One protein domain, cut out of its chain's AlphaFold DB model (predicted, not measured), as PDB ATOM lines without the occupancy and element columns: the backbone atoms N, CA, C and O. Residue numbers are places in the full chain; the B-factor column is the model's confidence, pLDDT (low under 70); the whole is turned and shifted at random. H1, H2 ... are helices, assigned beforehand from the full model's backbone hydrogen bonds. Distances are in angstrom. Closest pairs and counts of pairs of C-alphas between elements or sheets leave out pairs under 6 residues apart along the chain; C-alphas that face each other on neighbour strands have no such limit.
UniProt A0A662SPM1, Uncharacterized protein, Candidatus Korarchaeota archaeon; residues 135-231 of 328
ATOM      1  N   GLY A 135     185.931 207.111  77.892       92.69
ATOM      2  CA  GLY A 135     186.304 206.245  79.011       92.69
ATOM      3  C   GLY A 135     187.783 206.364  79.381       92.69
ATOM      4  O   GLY A 135     188.130 206.223  80.547       92.69
ATOM      5  N   LEU A 136     188.650 206.683  78.410       94.69
ATOM      6  CA  LEU A 136     190.086 206.855  78.650       94.69
ATOM      7  C   LEU A 136     190.442 208.191  79.303       94.69
ATOM      8  O   LEU A 136     191.489 208.282  79.936       94.69
ATOM      9  N   VAL A 137     189.607 209.225  79.164       94.81
ATOM     10  CA  VAL A 137     189.941 210.580  79.634       94.81
ATOM     11  C   VAL A 137     190.270 210.615  81.134       94.81
ATOM     12  O   VAL A 137     191.343 211.116  81.464       94.81
ATOM     13  N   PRO A 138     189.452 210.049  82.047       94.69
ATOM     14  CA  PRO A 138     189.762 210.072  83.479       94.69
ATOM     15  C   PRO A 138     191.086 209.379  83.822       94.69
ATOM     16  O   PRO A 138     191.869 209.903  84.609       94.69
ATOM     17  N   VAL A 139     191.364 208.228  83.201       94.88
ATOM     18  CA  VAL A 139     192.609 207.477  83.425       94.88
ATOM     19  C   VAL A 139     193.818 208.243  82.891       94.88
ATOM     20  O   VAL A 139     194.836 208.323  83.570       94.88
ATOM     21  N   LEU A 140     193.708 208.867  81.716       94.12
ATOM     22  CA  LEU A 140     194.793 209.665  81.145       94.12
ATOM     23  C   LEU A 140     195.098 210.927  81.970       94.12
ATOM     24  O   LEU A 140     196.265 211.287  82.095       94.12
ATOM     25  N   GLU A 141     194.095 211.564  82.583       92.81
ATOM     26  CA  GLU A 141     194.307 212.687  83.514       92.81
ATOM     27  C   GLU A 141     195.043 212.243  84.789       92.81
ATOM     28  O   GLU A 141     195.983 212.912  85.225       92.81
ATOM     29  N   VAL A 142     194.685 211.080  85.352       93.19
ATOM     30  CA  VAL A 142     195.428 210.490  86.480       93.19
ATOM     31  C   VAL A 142     196.869 210.188  86.071       93.19
ATOM     32  O   VAL A 142     197.800 210.593  86.764       93.19
ATOM     33  N   ILE A 143     197.077 209.538  84.920       91.00
ATOM     34  CA  ILE A 143     198.407 209.216  84.383       91.00
ATOM     35  C   ILE A 143     199.253 210.484  84.216       91.00
ATOM     36  O   ILE A 143     200.414 210.512  84.627       91.00
ATOM     37  N   LYS A 144     198.676 211.555  83.663       86.81
ATOM     38  CA  LYS A 144     199.353 212.846  83.494       86.81
ATOM     39  C   LYS A 144     199.830 213.431  84.828       86.81
ATOM     40  O   LYS A 144     200.910 214.011  84.881       86.81
ATOM     41  N   GLY A 145     199.074 213.239  85.910       85.31
ATOM     42  CA  GLY A 145     199.453 213.667  87.260       85.31
ATOM     43  C   GLY A 145     200.585 212.860  87.915       85.31
ATOM     44  O   GLY A 145     201.030 213.224  89.001       85.31
ATOM     45  N   ARG A 146     201.059 211.766  87.297       83.25
ATOM     46  CA  ARG A 146     202.015 210.816  87.904       83.25
ATOM     47  C   ARG A 146     203.476 211.011  87.464       83.25
ATOM     48  O   ARG A 146     204.313 210.177  87.818       83.25
ATOM     49  N   ASP A 147     203.807 212.092  86.753       76.31
ATOM     50  CA  ASP A 147     205.150 212.388  86.211       76.31
ATOM     51  C   ASP A 147     205.726 211.213  85.394       76.31
ATOM     52  O   ASP A 147     206.759 210.622  85.730       76.31
ATOM     53  N   ILE A 148     205.011 210.825  84.336       76.94
ATOM     54  CA  ILE A 148     205.468 209.813  83.375       76.94
ATOM     55  C   ILE A 148     206.630 210.393  82.546       76.94
ATOM     56  O   ILE A 148     206.495 211.500  82.026       76.94
ATOM     57  N   PRO A 149     207.755 209.673  82.370       69.94
ATOM     58  CA  PRO A 149     208.867 210.142  81.548       69.94
ATOM     59  C   PRO A 149     208.460 210.499  80.121       69.94
ATOM     60  O   PRO A 149     207.742 209.762  79.447       69.94
ATOM     61  N   GLU A 150     209.026 211.599  79.637       66.94
ATOM     62  CA  GLU A 150     208.784 212.146  78.301       66.94
ATOM     63  C   GLU A 150     209.338 211.272  77.160       66.94
ATOM     64  O   GLU A 150     208.892 211.400  76.021       66.94
ATOM     65  N   ILE A 151     210.296 210.379  77.445       58.97
ATOM     66  CA  ILE A 151     210.967 209.533  76.447       58.97
ATOM     67  C   ILE A 151     210.925 208.070  76.898       58.97
ATOM     68  O   ILE A 151     211.659 207.665  77.805       58.97
ATOM     69  N   ALA A 152     210.096 207.266  76.230       58.06
ATOM     70  CA  ALA A 152     210.170 205.811  76.312       58.06
ATOM     71  C   ALA A 152     211.253 205.250  75.364       58.06
ATOM     72  O   ALA A 152     211.645 205.924  74.408       58.06
ATOM     73  N   PRO A 153     211.793 204.046  75.613       56.81
ATOM     74  CA  PRO A 153     212.854 203.447  74.810       56.81
ATOM     75  C   PRO A 153     212.343 203.051  73.425       56.81
ATOM     76  O   PRO A 153     211.141 202.916  73.204       56.81
ATOM     77  N   ARG A 154     213.278 202.882  72.482       58.22
ATOM     78  CA  ARG A 154     212.983 202.694  71.050       58.22
ATOM     79  C   ARG A 154     212.482 201.292  70.680       58.22
ATOM     80  O   ARG A 154     212.151 201.050  69.527       58.22
ATOM     81  N   SER A 155     212.509 200.362  71.629       60.66
ATOM     82  CA  SER A 155     212.029 198.990  71.470       60.66
ATOM     83  C   SER A 155     211.421 198.500  72.782       60.66
ATOM     84  O   SER A 155     211.753 199.013  73.859       60.66
ATOM     85  N   PHE A 156     210.523 197.518  72.693       58.16
ATOM     86  CA  PHE A 156     209.895 196.915  73.864       58.16
ATOM     87  C   PHE A 156     210.939 196.174  74.708       58.16
ATOM     88  O   PHE A 156     210.913 196.240  75.932       58.16
ATOM     89  N   GLU A 157     211.937 195.556  74.077       62.00
ATOM     90  CA  GLU A 157     213.055 194.908  74.758       62.00
ATOM     91  C   GLU A 157     213.938 195.910  75.508       62.00
ATOM     92  O   GLU A 157     214.346 195.641  76.639       62.00
ATOM     93  N   ASP A 158     214.228 197.076  74.918       63.81
ATOM     94  CA  ASP A 158     214.952 198.146  75.611       63.81
ATOM     95  C   ASP A 158     214.125 198.695  76.779       63.81
ATOM     96  O   ASP A 158     214.666 198.915  77.862       63.81
ATOM     97  N   PHE A 159     212.811 198.846  76.581       62.97
ATOM     98  CA  PHE A 159     211.861 199.231  77.619       62.97
ATOM     99  C   PHE A 159     211.891 198.277  78.803       62.97
ATOM    100  O   PHE A 159     212.155 198.693  79.928       62.97
ATOM    101  N   VAL A 160     211.716 196.991  78.541       59.91
ATOM    102  CA  VAL A 160     211.766 195.928  79.540       59.91
ATOM    103  C   VAL A 160     213.133 195.880  80.233       59.91
ATOM    104  O   VAL A 160     213.212 195.811  81.463       59.91
ATOM    105  N   ARG A 161     214.235 195.957  79.479       63.97
ATOM    106  CA  ARG A 161     215.597 195.942  80.035       63.97
ATOM    107  C   ARG A 161     215.856 197.128  80.959       63.97
ATOM    108  O   ARG A 161     216.529 196.973  81.978       63.97
ATOM    109  N   ASP A 162     215.381 198.310  80.603       63.66
ATOM    110  CA  ASP A 162     215.650 199.513  81.383       63.66
ATOM    111  C   ASP A 162     214.671 199.617  82.569       63.66
ATOM    112  O   ASP A 162     215.075 199.979  83.675       63.66
ATOM    113  N   ALA A 163     213.432 199.150  82.415       60.28
ATOM    114  CA  ALA A 163     212.463 199.005  83.499       60.28
ATOM    115  C   ALA A 163     212.910 198.007  84.584       60.28
ATOM    116  O   ALA A 163     212.773 198.271  85.784       60.28
ATOM    117  N   THR A 164     213.512 196.883  84.182       58.94
ATOM    118  CA  THR A 164     214.042 195.859  85.104       58.94
ATOM    119  C   THR A 164     215.311 196.292  85.843       58.94
ATOM    120  O   THR A 164     215.615 195.744  86.900       58.94
ATOM    121  N   LYS A 165     216.025 197.315  85.354       60.94
ATOM    122  CA  LYS A 165     217.179 197.925  86.045       60.94
ATOM    123  C   LYS A 165     216.792 198.924  87.142       60.94
ATOM    124  O   LYS A 165     217.681 199.521  87.743       60.94
ATOM    125  N   GLY A 166     215.498 199.100  87.419       52.31
ATOM    126  CA  GLY A 166     215.022 199.976  88.491       52.31
ATOM    127  C   GLY A 166     214.955 201.455  88.108       52.31
ATOM    128  O   GLY A 166     214.987 202.315  88.983       52.31
ATOM    129  N   PHE A 167     214.852 201.773  86.816       57.47
ATOM    130  CA  PHE A 167     214.491 203.125  86.395       57.47
ATOM    131  C   PHE A 167     213.001 203.354  86.689       57.47
ATOM    132  O   PHE A 167     212.138 202.933  85.916       57.47
ATOM    133  N   GLU A 168     212.706 204.026  87.809       59.50
ATOM    134  CA  GLU A 168     211.341 204.328  88.294       59.50
ATOM    135  C   GLU A 168     210.431 204.936  87.217       59.50
ATOM    136  O   GLU A 168     209.225 204.706  87.200       59.50
ATOM    137  N   GLY A 169     211.004 205.680  86.270       61.25
ATOM    138  CA  GLY A 169     210.259 206.245  85.154       61.25
ATOM    139  C   GLY A 169     209.576 205.199  84.262       61.25
ATOM    140  O   GLY A 169     208.411 205.362  83.904       61.25
ATOM    141  N   TYR A 170     210.269 204.113  83.914       66.75
ATOM    142  CA  TYR A 170     209.730 203.097  83.000       66.75
ATOM    143  C   TYR A 170     208.693 202.191  83.664       66.75
ATOM    144  O   TYR A 170     207.790 201.697  82.996       66.75
ATOM    145  N   GLN A 171     208.770 202.037  84.986       73.25
ATOM    146  CA  GLN A 171     207.731 201.378  85.777       73.25
ATOM    147  C   GLN A 171     206.380 202.074  85.582       73.25
ATOM    148  O   GLN A 171     205.415 201.466  85.123       73.25
ATOM    149  N   LYS A 172     206.341 203.393  85.803       80.38
ATOM    150  CA  LYS A 172     205.102 204.166  85.670       80.38
ATOM    151  C   LYS A 172     204.531 204.147  84.250       80.38
ATOM    152  O   LYS A 172     203.316 204.132  84.103       80.38
ATOM    153  N   VAL A 173     205.382 204.121  83.219       80.25
ATOM    154  CA  VAL A 173     204.945 203.957  81.819       80.25
ATOM    155  C   VAL A 173     204.209 202.634  81.628       80.25
ATOM    156  O   VAL A 173     203.123 202.620  81.053       80.25
ATOM    157  N   PHE A 174     204.779 201.531  82.123       80.31
ATOM    158  CA  PHE A 174     204.164 200.214  81.981       80.31
ATOM    159  C   PHE A 174     202.819 200.166  82.708       80.31
ATOM    160  O   PHE A 174     201.814 199.764  82.129       80.31
ATOM    161  N   ALA A 175     202.783 200.654  83.950       86.56
ATOM    162  CA  ALA A 175     201.555 200.737  84.731       86.56
ATOM    163  C   ALA A 175     200.482 201.606  84.045       86.56
ATOM    164  O   ALA A 175     199.322 201.207  83.975       86.56
ATOM    165  N   ALA A 176     200.869 202.751  83.476       89.69
ATOM    166  CA  ALA A 176     199.970 203.613  82.712       89.69
ATOM    167  C   ALA A 176     199.356 202.878  81.510       89.69
ATOM    168  O   ALA A 176     198.154 202.978  81.269       89.69
ATOM    169  N   GLN A 177     200.158 202.101  80.782       86.88
ATOM    170  CA  GLN A 177     199.688 201.344  79.624       86.88
ATOM    171  C   GLN A 177     198.735 200.204  80.023       86.88
ATOM    172  O   GLN A 177     197.689 200.039  79.398       86.88
ATOM    173  N   LEU A 178     199.021 199.497  81.122       87.19
ATOM    174  CA  LEU A 178     198.102 198.506  81.695       87.19
ATOM    175  C   LEU A 178     196.772 199.137  82.146       87.19
ATOM    176  O   LEU A 178     195.708 198.566  81.911       87.19
ATOM    177  N   ALA A 179     196.809 200.322  82.765       91.88
ATOM    178  CA  ALA A 179     195.602 201.039  83.178       91.88
ATOM    179  C   ALA A 179     194.749 201.466  81.970       91.88
ATOM    180  O   ALA A 179     193.525 201.360  82.010       91.88
ATOM    181  N   ILE A 180     195.389 201.901  80.879       92.44
ATOM    182  CA  ILE A 180     194.723 202.195  79.602       92.44
ATOM    183  C   ILE A 180     194.058 200.933  79.036       92.44
ATOM    184  O   ILE A 180     192.894 200.987  78.643       92.44
ATOM    185  N   TRP A 181     194.752 199.791  79.029       88.88
ATOM    186  CA  TRP A 181     194.181 198.531  78.543       88.88
ATOM    187  C   TRP A 181     192.972 198.076  79.354       88.88
ATOM    188  O   TRP A 181     191.983 197.670  78.762       88.88
ATOM    189  N   ALA A 182     192.988 198.234  80.678       90.56
ATOM    190  CA  ALA A 182     191.839 197.899  81.520       90.56
ATOM    191  C   ALA A 182     190.574 198.724  81.208       90.56
ATOM    192  O   ALA A 182     189.461 198.304  81.512       90.56
ATOM    193  N   VAL A 183     190.720 199.911  80.614       92.56
ATOM    194  CA  VAL A 183     189.577 200.696  80.120       92.56
ATOM    195  C   VAL A 183     189.089 200.183  78.765       92.56
ATOM    196  O   VAL A 183     187.894 200.247  78.480       92.56
ATOM    197  N   LEU A 184     190.007 199.725  77.915       90.31
ATOM    198  CA  LEU A 184     189.701 199.242  76.568       90.31
ATOM    199  C   LEU A 184     189.120 197.824  76.571       90.31
ATOM    200  O   LEU A 184     188.266 197.531  75.738       90.31
ATOM    201  N   ASP A 185     189.538 196.993  77.525       87.75
ATOM    202  CA  ASP A 185     189.029 195.645  77.773       87.75
ATOM    203  C   ASP A 185     188.654 195.483  79.261       87.75
ATOM    204  O   ASP A 185     189.399 194.896  80.051       87.75
ATOM    205  N   PRO A 186     187.504 196.043  79.680       85.44
ATOM    206  CA  PRO A 186     187.066 195.987  81.072       85.44
ATOM    207  C   PRO A 186     186.617 194.587  81.512       85.44
ATOM    208  O   PRO A 186     186.450 194.365  82.709       85.44
ATOM    209  N   GLU A 187     186.385 193.660  80.578       85.31
ATOM    210  CA  GLU A 187     186.013 192.275  80.891       85.31
ATOM    211  C   GLU A 187     187.236 191.436  81.284       85.31
ATOM    212  O   GLU A 187     187.087 190.464  82.023       85.31
ATOM    213  N   ASN A 188     188.434 191.826  80.831       83.31
ATOM    214  CA  ASN A 188     189.688 191.120  81.093       83.31
ATOM    215  C   ASN A 188     190.799 192.094  81.527       83.31
ATOM    216  O   ASN A 188     191.811 192.243  80.832       83.31
ATOM    217  N   PRO A 189     190.657 192.783  82.674       84.00
ATOM    218  CA  PRO A 189     191.673 193.723  83.112       84.00
ATOM    219  C   PRO A 189     193.001 192.998  83.405       84.00
ATOM    220  O   PRO A 189     192.997 191.873  83.917       84.00
ATOM    221  N   PRO A 190     194.167 193.636  83.176       78.81
ATOM    222  CA  PRO A 190     195.462 192.947  83.212       78.81
ATOM    223  C   PRO A 190     195.854 192.348  84.570       78.81
ATOM    224  O   PRO A 190     196.792 191.559  84.646       78.81
ATOM    225  N   TRP A 191     195.182 192.743  85.652       81.00
ATOM    226  CA  TRP A 191     195.431 192.268  87.015       81.00
ATOM    227  C   TRP A 191     194.482 191.147  87.469       81.00
ATOM    228  O   TRP A 191     194.704 190.570  88.535       81.00
ATOM    229  N   GLU A 192     193.445 190.805  86.698       72.44
ATOM    230  CA  GLU A 192     192.538 189.698  87.020       72.44
ATOM    231  C   GLU A 192     192.957 188.418  86.283       72.44
ATOM    232  O   GLU A 192     192.438 188.070  85.229       72.44
ATOM    233  N   GLY A 193     193.921 187.688  86.854       59.62
ATOM    234  CA  GLY A 193     194.226 186.318  86.430       59.62
ATOM    235  C   GLY A 193     195.697 185.917  86.522       59.62
ATOM    236  O   GLY A 193     196.611 186.672  86.194       59.62
ATOM    237  N   THR A 194     195.944 184.663  86.909       54.69
ATOM    238  CA  THR A 194     197.274 184.029  86.834       54.69
ATOM    239  C   THR A 194     197.795 183.919  85.397       54.69
ATOM    240  O   THR A 194     199.009 183.906  85.192       54.69
ATOM    241  N   GLU A 195     196.907 183.877  84.398       56.84
ATOM    242  CA  GLU A 195     197.290 183.887  82.982       56.84
ATOM    243  C   GLU A 195     197.847 185.239  82.537       56.84
ATOM    244  O   GLU A 195     198.848 185.240  81.836       56.84
ATOM    245  N   ALA A 196     197.314 186.376  82.998       56.69
ATOM    246  CA  ALA A 196     197.855 187.693  82.651       56.69
ATOM    247  C   ALA A 196     199.287 187.879  83.183       56.69
ATOM    248  O   ALA A 196     200.170 188.345  82.464       56.69
ATOM    249  N   ILE A 197     199.551 187.405  84.407       58.72
ATOM    250  CA  ILE A 197     200.907 187.342  84.972       58.72
ATOM    251  C   ILE A 197     201.800 186.436  84.116       58.72
ATOM    252  O   ILE A 197     202.930 186.809  83.823       58.72
ATOM    253  N   THR A 198     201.301 185.278  83.678       55.16
ATOM    254  CA  THR A 198     202.070 184.303  82.884       55.16
ATOM    255  C   THR A 198     202.338 184.793  81.454       55.16
ATOM    256  O   THR A 198     203.436 184.605  80.938       55.16
ATOM    257  N   ILE A 199     201.372 185.455  80.814       58.00
ATOM    258  CA  ILE A 199     201.499 186.064  79.485       58.00
ATOM    259  C   ILE A 199     202.519 187.193  79.547       58.00
ATOM    260  O   ILE A 199     203.473 187.186  78.773       58.00
ATOM    261  N   LEU A 200     202.390 188.094  80.522       59.97
ATOM    262  CA  LEU A 200     203.356 189.168  80.706       59.97
ATOM    263  C   LEU A 200     204.734 188.614  81.064       59.97
ATOM    264  O   LEU A 200     205.719 189.066  80.498       59.97
ATOM    265  N   GLN A 201     204.847 187.586  81.906       60.75
ATOM    266  CA  GLN A 201     206.125 186.917  82.186       60.75
ATOM    267  C   GLN A 201     206.763 186.311  80.931       60.75
ATOM    268  O   GLN A 201     207.951 186.524  80.690       60.75
ATOM    269  N   ASN A 202     205.982 185.592  80.125       58.25
ATOM    270  CA  ASN A 202     206.464 184.940  78.908       58.25
ATOM    271  C   ASN A 202     206.835 185.951  77.817       58.25
ATOM    272  O   ASN A 202     207.763 185.704  77.054       58.25
ATOM    273  N   GLN A 203     206.136 187.085  77.748       54.62
ATOM    274  CA  GLN A 203     206.414 188.148  76.783       54.62
ATOM    275  C   GLN A 203     207.578 189.044  77.209       54.62
ATOM    276  O   GLN A 203     208.260 189.608  76.359       54.62
ATOM    277  N   THR A 204     207.821 189.187  78.513       54.97
ATOM    278  CA  THR A 204     208.726 190.228  79.016       54.97
ATOM    279  C   THR A 204     209.984 189.706  79.692       54.97
ATOM    280  O   THR A 204     210.874 190.495  79.986       54.97
ATOM    281  N   TRP A 205     210.119 188.402  79.949       56.16
ATOM    282  CA  TRP A 205     211.287 187.846  80.653       56.16
ATOM    283  C   TRP A 205     211.543 188.514  82.028       56.16
ATOM    284  O   TRP A 205     212.662 188.481  82.546       56.16
ATOM    285  N   MET A 206     210.522 189.154  82.619       62.78
ATOM    286  CA  MET A 206     210.641 189.983  83.824       62.78
ATOM    287  C   MET A 206     210.447 189.193  85.122       62.78
ATOM    288  O   MET A 206     209.761 188.172  85.180       62.78
ATOM    289  N   ASN A 207     211.025 189.710  86.211       69.88
ATOM    290  CA  ASN A 207     210.810 189.183  87.558       69.88
ATOM    291  C   ASN A 207     209.333 189.340  87.965       69.88
ATOM    292  O   ASN A 207     208.781 190.439  87.911       69.88
ATOM    293  N   GLN A 208     208.718 188.256  88.445       70.25
ATOM    294  CA  GLN A 208     207.322 188.212  88.890       70.25
ATOM    295  C   GLN A 208     206.958 189.320  89.887       70.25
ATOM    296  O   GLN A 208     205.902 189.931  89.763       70.25
ATOM    297  N   SER A 209     207.832 189.601  90.855       75.12
ATOM    298  CA  SER A 209     207.584 190.640  91.866       75.12
ATOM    299  C   SER A 209     207.452 192.038  91.259       75.12
ATOM    300  O   SER A 209     206.620 192.823  91.701       75.12
ATOM    301  N   TRP A 210     208.222 192.329  90.211       75.94
ATOM    302  CA  TRP A 210     208.166 193.603  89.501       75.94
ATOM    303  C   TRP A 210     206.861 193.736  88.709       75.94
ATOM    304  O   TRP A 210     206.213 194.777  88.773       75.94
ATOM    305  N   VAL A 211     206.438 192.669  88.015       75.06
ATOM    306  CA  VAL A 211     205.190 192.665  87.226       75.06
ATOM    307  C   VAL A 211     203.985 192.922  88.131       75.06
ATOM    308  O   VAL A 211     203.142 193.753  87.806       75.06
ATOM    309  N   VAL A 212     203.947 192.274  89.299       81.00
ATOM    310  CA  VAL A 212     202.885 192.474  90.298       81.00
ATOM    311  C   VAL A 212     202.841 193.924  90.788       81.00
ATOM    312  O   VAL A 212     201.765 194.508  90.821       81.00
ATOM    313  N   GLN A 213     203.988 194.546  91.083       83.50
ATOM    314  CA  GLN A 213     204.029 195.956  91.501       83.50
ATOM    315  C   GLN A 213     203.446 196.902  90.444       83.50
ATOM    316  O   GLN A 213     202.746 197.853  90.786       83.50
ATOM    317  N   GLN A 214     203.707 196.653  89.158       83.56
ATOM    318  CA  GLN A 214     203.148 197.498  88.100       83.56
ATOM    319  C   GLN A 214     201.655 197.262  87.885       83.56
ATOM    320  O   GLN A 214     200.937 198.212  87.588       83.56
ATOM    321  N   MET A 215     201.177 196.030  88.066       86.31
ATOM    322  CA  MET A 215     199.743 195.737  88.067       86.31
ATOM    323  C   MET A 215     199.024 196.451  89.213       86.31
ATOM    324  O   MET A 215     197.956 197.015  88.995       86.31
ATOM    325  N   GLU A 216     199.609 196.464  90.413       89.38
ATOM    326  CA  GLU A 216     199.059 197.186  91.567       89.38
ATOM    327  C   GLU A 216     198.997 198.695  91.304       89.38
ATOM    328  O   GLU A 216     197.950 199.305  91.512       89.38
ATOM    329  N   LEU A 217     200.071 199.284  90.766       90.00
ATOM    330  CA  LEU A 217     200.096 200.702  90.396       90.00
ATOM    331  C   LEU A 217     199.090 201.031  89.278       90.00
ATOM    332  O   LEU A 217     198.413 202.056  89.333       90.00
ATOM    333  N   ALA A 218     198.963 200.167  88.269       91.56
ATOM    334  CA  ALA A 218     197.982 200.328  87.199       91.56
ATOM    335  C   ALA A 218     196.548 200.287  87.741       91.56
ATOM    336  O   ALA A 218     195.710 201.113  87.374       91.56
ATOM    337  N   ARG A 219     196.282 199.348  88.655       92.44
ATOM    338  CA  ARG A 219     194.995 199.220  89.331       92.44
ATOM    339  C   ARG A 219     194.692 200.450  90.179       92.44
ATOM    340  O   ARG A 219     193.574 200.942  90.117       92.44
ATOM    341  N   GLU A 220     195.678 200.989  90.896       93.31
ATOM    342  CA  GLU A 220     195.546 202.247  91.644       93.31
ATOM    343  C   GLU A 220     195.142 203.404  90.717       93.31
ATOM    344  O   GLU A 220     194.173 204.103  91.005       93.31
ATOM    345  N   MET A 221     195.825 203.576  89.577       93.31
ATOM    346  CA  MET A 221     195.492 204.620  88.595       93.31
ATOM    347  C   MET A 221     194.063 204.464  88.050       93.31
ATOM    348  O   MET A 221     193.335 205.447  87.900       93.31
ATOM    349  N   TYR A 222     193.653 203.227  87.759       93.31
ATOM    350  CA  TYR A 222     192.315 202.907  87.262       93.31
ATOM    351  C   TYR A 222     191.221 203.134  88.322       93.31
ATOM    352  O   TYR A 222     190.188 203.749  88.045       93.31
ATOM    353  N   GLU A 223     191.437 202.666  89.551       92.50
ATOM    354  CA  GLU A 223     190.517 202.847  90.678       92.50
ATOM    355  C   GLU A 223     190.371 204.328  91.046       92.50
ATOM    356  O   GLU A 223     189.259 204.799  91.286       92.50
ATOM    357  N   GLU A 224     191.462 205.095  91.033       92.94
ATOM    358  CA  GLU A 224     191.434 206.543  91.241       92.94
ATOM    359  C   GLU A 224     190.547 207.224  90.187       92.94
ATOM    360  O   GLU A 224     189.600 207.943  90.523       92.94
ATOM    361  N   ALA A 225     190.787 206.926  88.909       91.88
ATOM    362  CA  ALA A 225     190.031 207.478  87.791       91.88
ATOM    363  C   ALA A 225     188.529 207.140  87.853       91.88
ATOM    364  O   ALA A 225     187.676 207.995  87.589       91.88
ATOM    365  N   THR A 226     188.186 205.911  88.239       84.44
ATOM    366  CA  THR A 226     186.787 205.469  88.369       84.44
ATOM    367  C   THR A 226     186.109 206.038  89.617       84.44
ATOM    368  O   THR A 226     184.932 206.396  89.556       84.44
ATOM    369  N   THR A 227     186.844 206.228  90.716       79.12
ATOM    370  CA  THR A 227     186.327 206.839  91.951       79.12
ATOM    371  C   THR A 227     186.010 208.322  91.754       79.12
ATOM    372  O   THR A 227     184.937 208.782  92.152       79.12
ATOM    373  N   PHE A 228     186.881 209.074  91.068       59.88
ATOM    374  CA  PHE A 228     186.605 210.470  90.705       59.88
ATOM    375  C   PHE A 228     185.385 210.604  89.789       59.88
ATOM    376  O   PHE A 228     184.610 211.551  89.934       59.88
ATOM    377  N   SER A 229     185.163 209.634  88.900       57.19
ATOM    378  CA  SER A 229     183.991 209.611  88.021       57.19
ATOM    379  C   SER A 229     182.676 209.276  88.745       57.19
ATOM    380  O   SER A 229     181.608 209.548  88.195       57.19
ATOM    381  N   GLN A 230     182.727 208.687  89.947       54.22
ATOM    382  CA  GLN A 230     181.553 208.261  90.723       54.22
ATOM    383  C   GLN A 230     181.217 209.172  91.914       54.22
ATOM    384  O   GLN A 230     180.190 208.959  92.562       54.22
ATOM    385  N   SER A 231     182.030 210.192  92.216       36.69
ATOM    386  CA  SER A 231     181.732 211.120  93.312       36.69
ATOM    387  C   SER A 231     180.417 211.869  93.029       36.69
ATOM    388  O   SER A 231     180.346 212.626  92.056       36.69
TER     389      SER A 231
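What this domain is: This is residues 135 to 231 of the 328 residues of an uncharacterized protein of Candidatus Korarchaeota archaeon (UniProt A0A662SPM1). One long helix, H5, lies across a group of shorter ones, packing on H4 with its first turns, crossing H3 as an X near the middle of both, and packing on H1 towards its last residues. H1 and H3 lie side by side and run opposite ways, while H2 packs on the beginning of H3, and the long link from H1 to H2 passes round the outside. The printed part has 97 residues with five named helices, H1 to H5 along the chain, and no named strand; the class is all helix, with mostly crossed packing. The whole is compact, with a radius of gyration of the C-alphas of 13.1 A and spans of 39 by 31 by 19 A.

How they stand to each other: H5, residues 208 to 230, is the longest helix. H5 touches H3, residues 168 to 184, with residues 214 to 222 alone; the closest C-alphas are those of Ala 175 and Ala 218, 4.4 A apart. They run the same way at a steep tilt of 55 degrees. H5 touches H1, residues 136 to 144, with residues 221 to 229 alone; the closest C-alphas, of Pro 138 and Ala 225, are 5.0 A apart, and the tilt is steep at 61 degrees, opposite ways. H5 touches H4, residues 194 to 204, with residues 208 to 212 alone; the C-alphas of Gln 201 and Gln 208 come closest at 6.9 A, at a steep tilt of 63 degrees, opposite ways. H1 and H3 touch at a shallow tilt of 9 degrees, opposite ways, closest at the C-alphas of Ile 143 and Ala 176, 6.1 A apart. H3 touches H2, residues 156 to 164, with residues 169 to 171 alone; the closest C-alphas are those of Ala 163 and Tyr 170, 4.9 A apart, at a steep tilt of 57 degrees. H2 and H4 are close but not clearly touching, with the closest C-alphas, of Val 160 and Thr 204, 6.5 A apart. H1 and H4 are apart. In H1, H2, H3, H4 and H5 every O i to N i+4 pair is within hydrogen-bond range.

Where its parts are: H5 measures 32.7 A from first to last C-alpha; C-alpha 208 is at (207.322, 188.212, 88.890), and C-alpha 230 is at (181.553, 208.261, 90.723). H3 measures 25.1 A, H4 15.2 A, H1 12.1 A and H2 12.0 A. H1 begins with C-alpha 136 at (190.086, 206.855, 78.650).

The domain as a whole: The C-alphas farthest apart, those of Glu 157 and Ser 231, are 39.9 A apart. The printed part has no cut; the link from H1 to H2, 11 residues, is long, and those from H2 to H3 and from H4 to H5 are tight. The mean pLDDT of the printed part is 74.9, and residues 149 to 170, 193 to 207 and 228 to 231 are under 70.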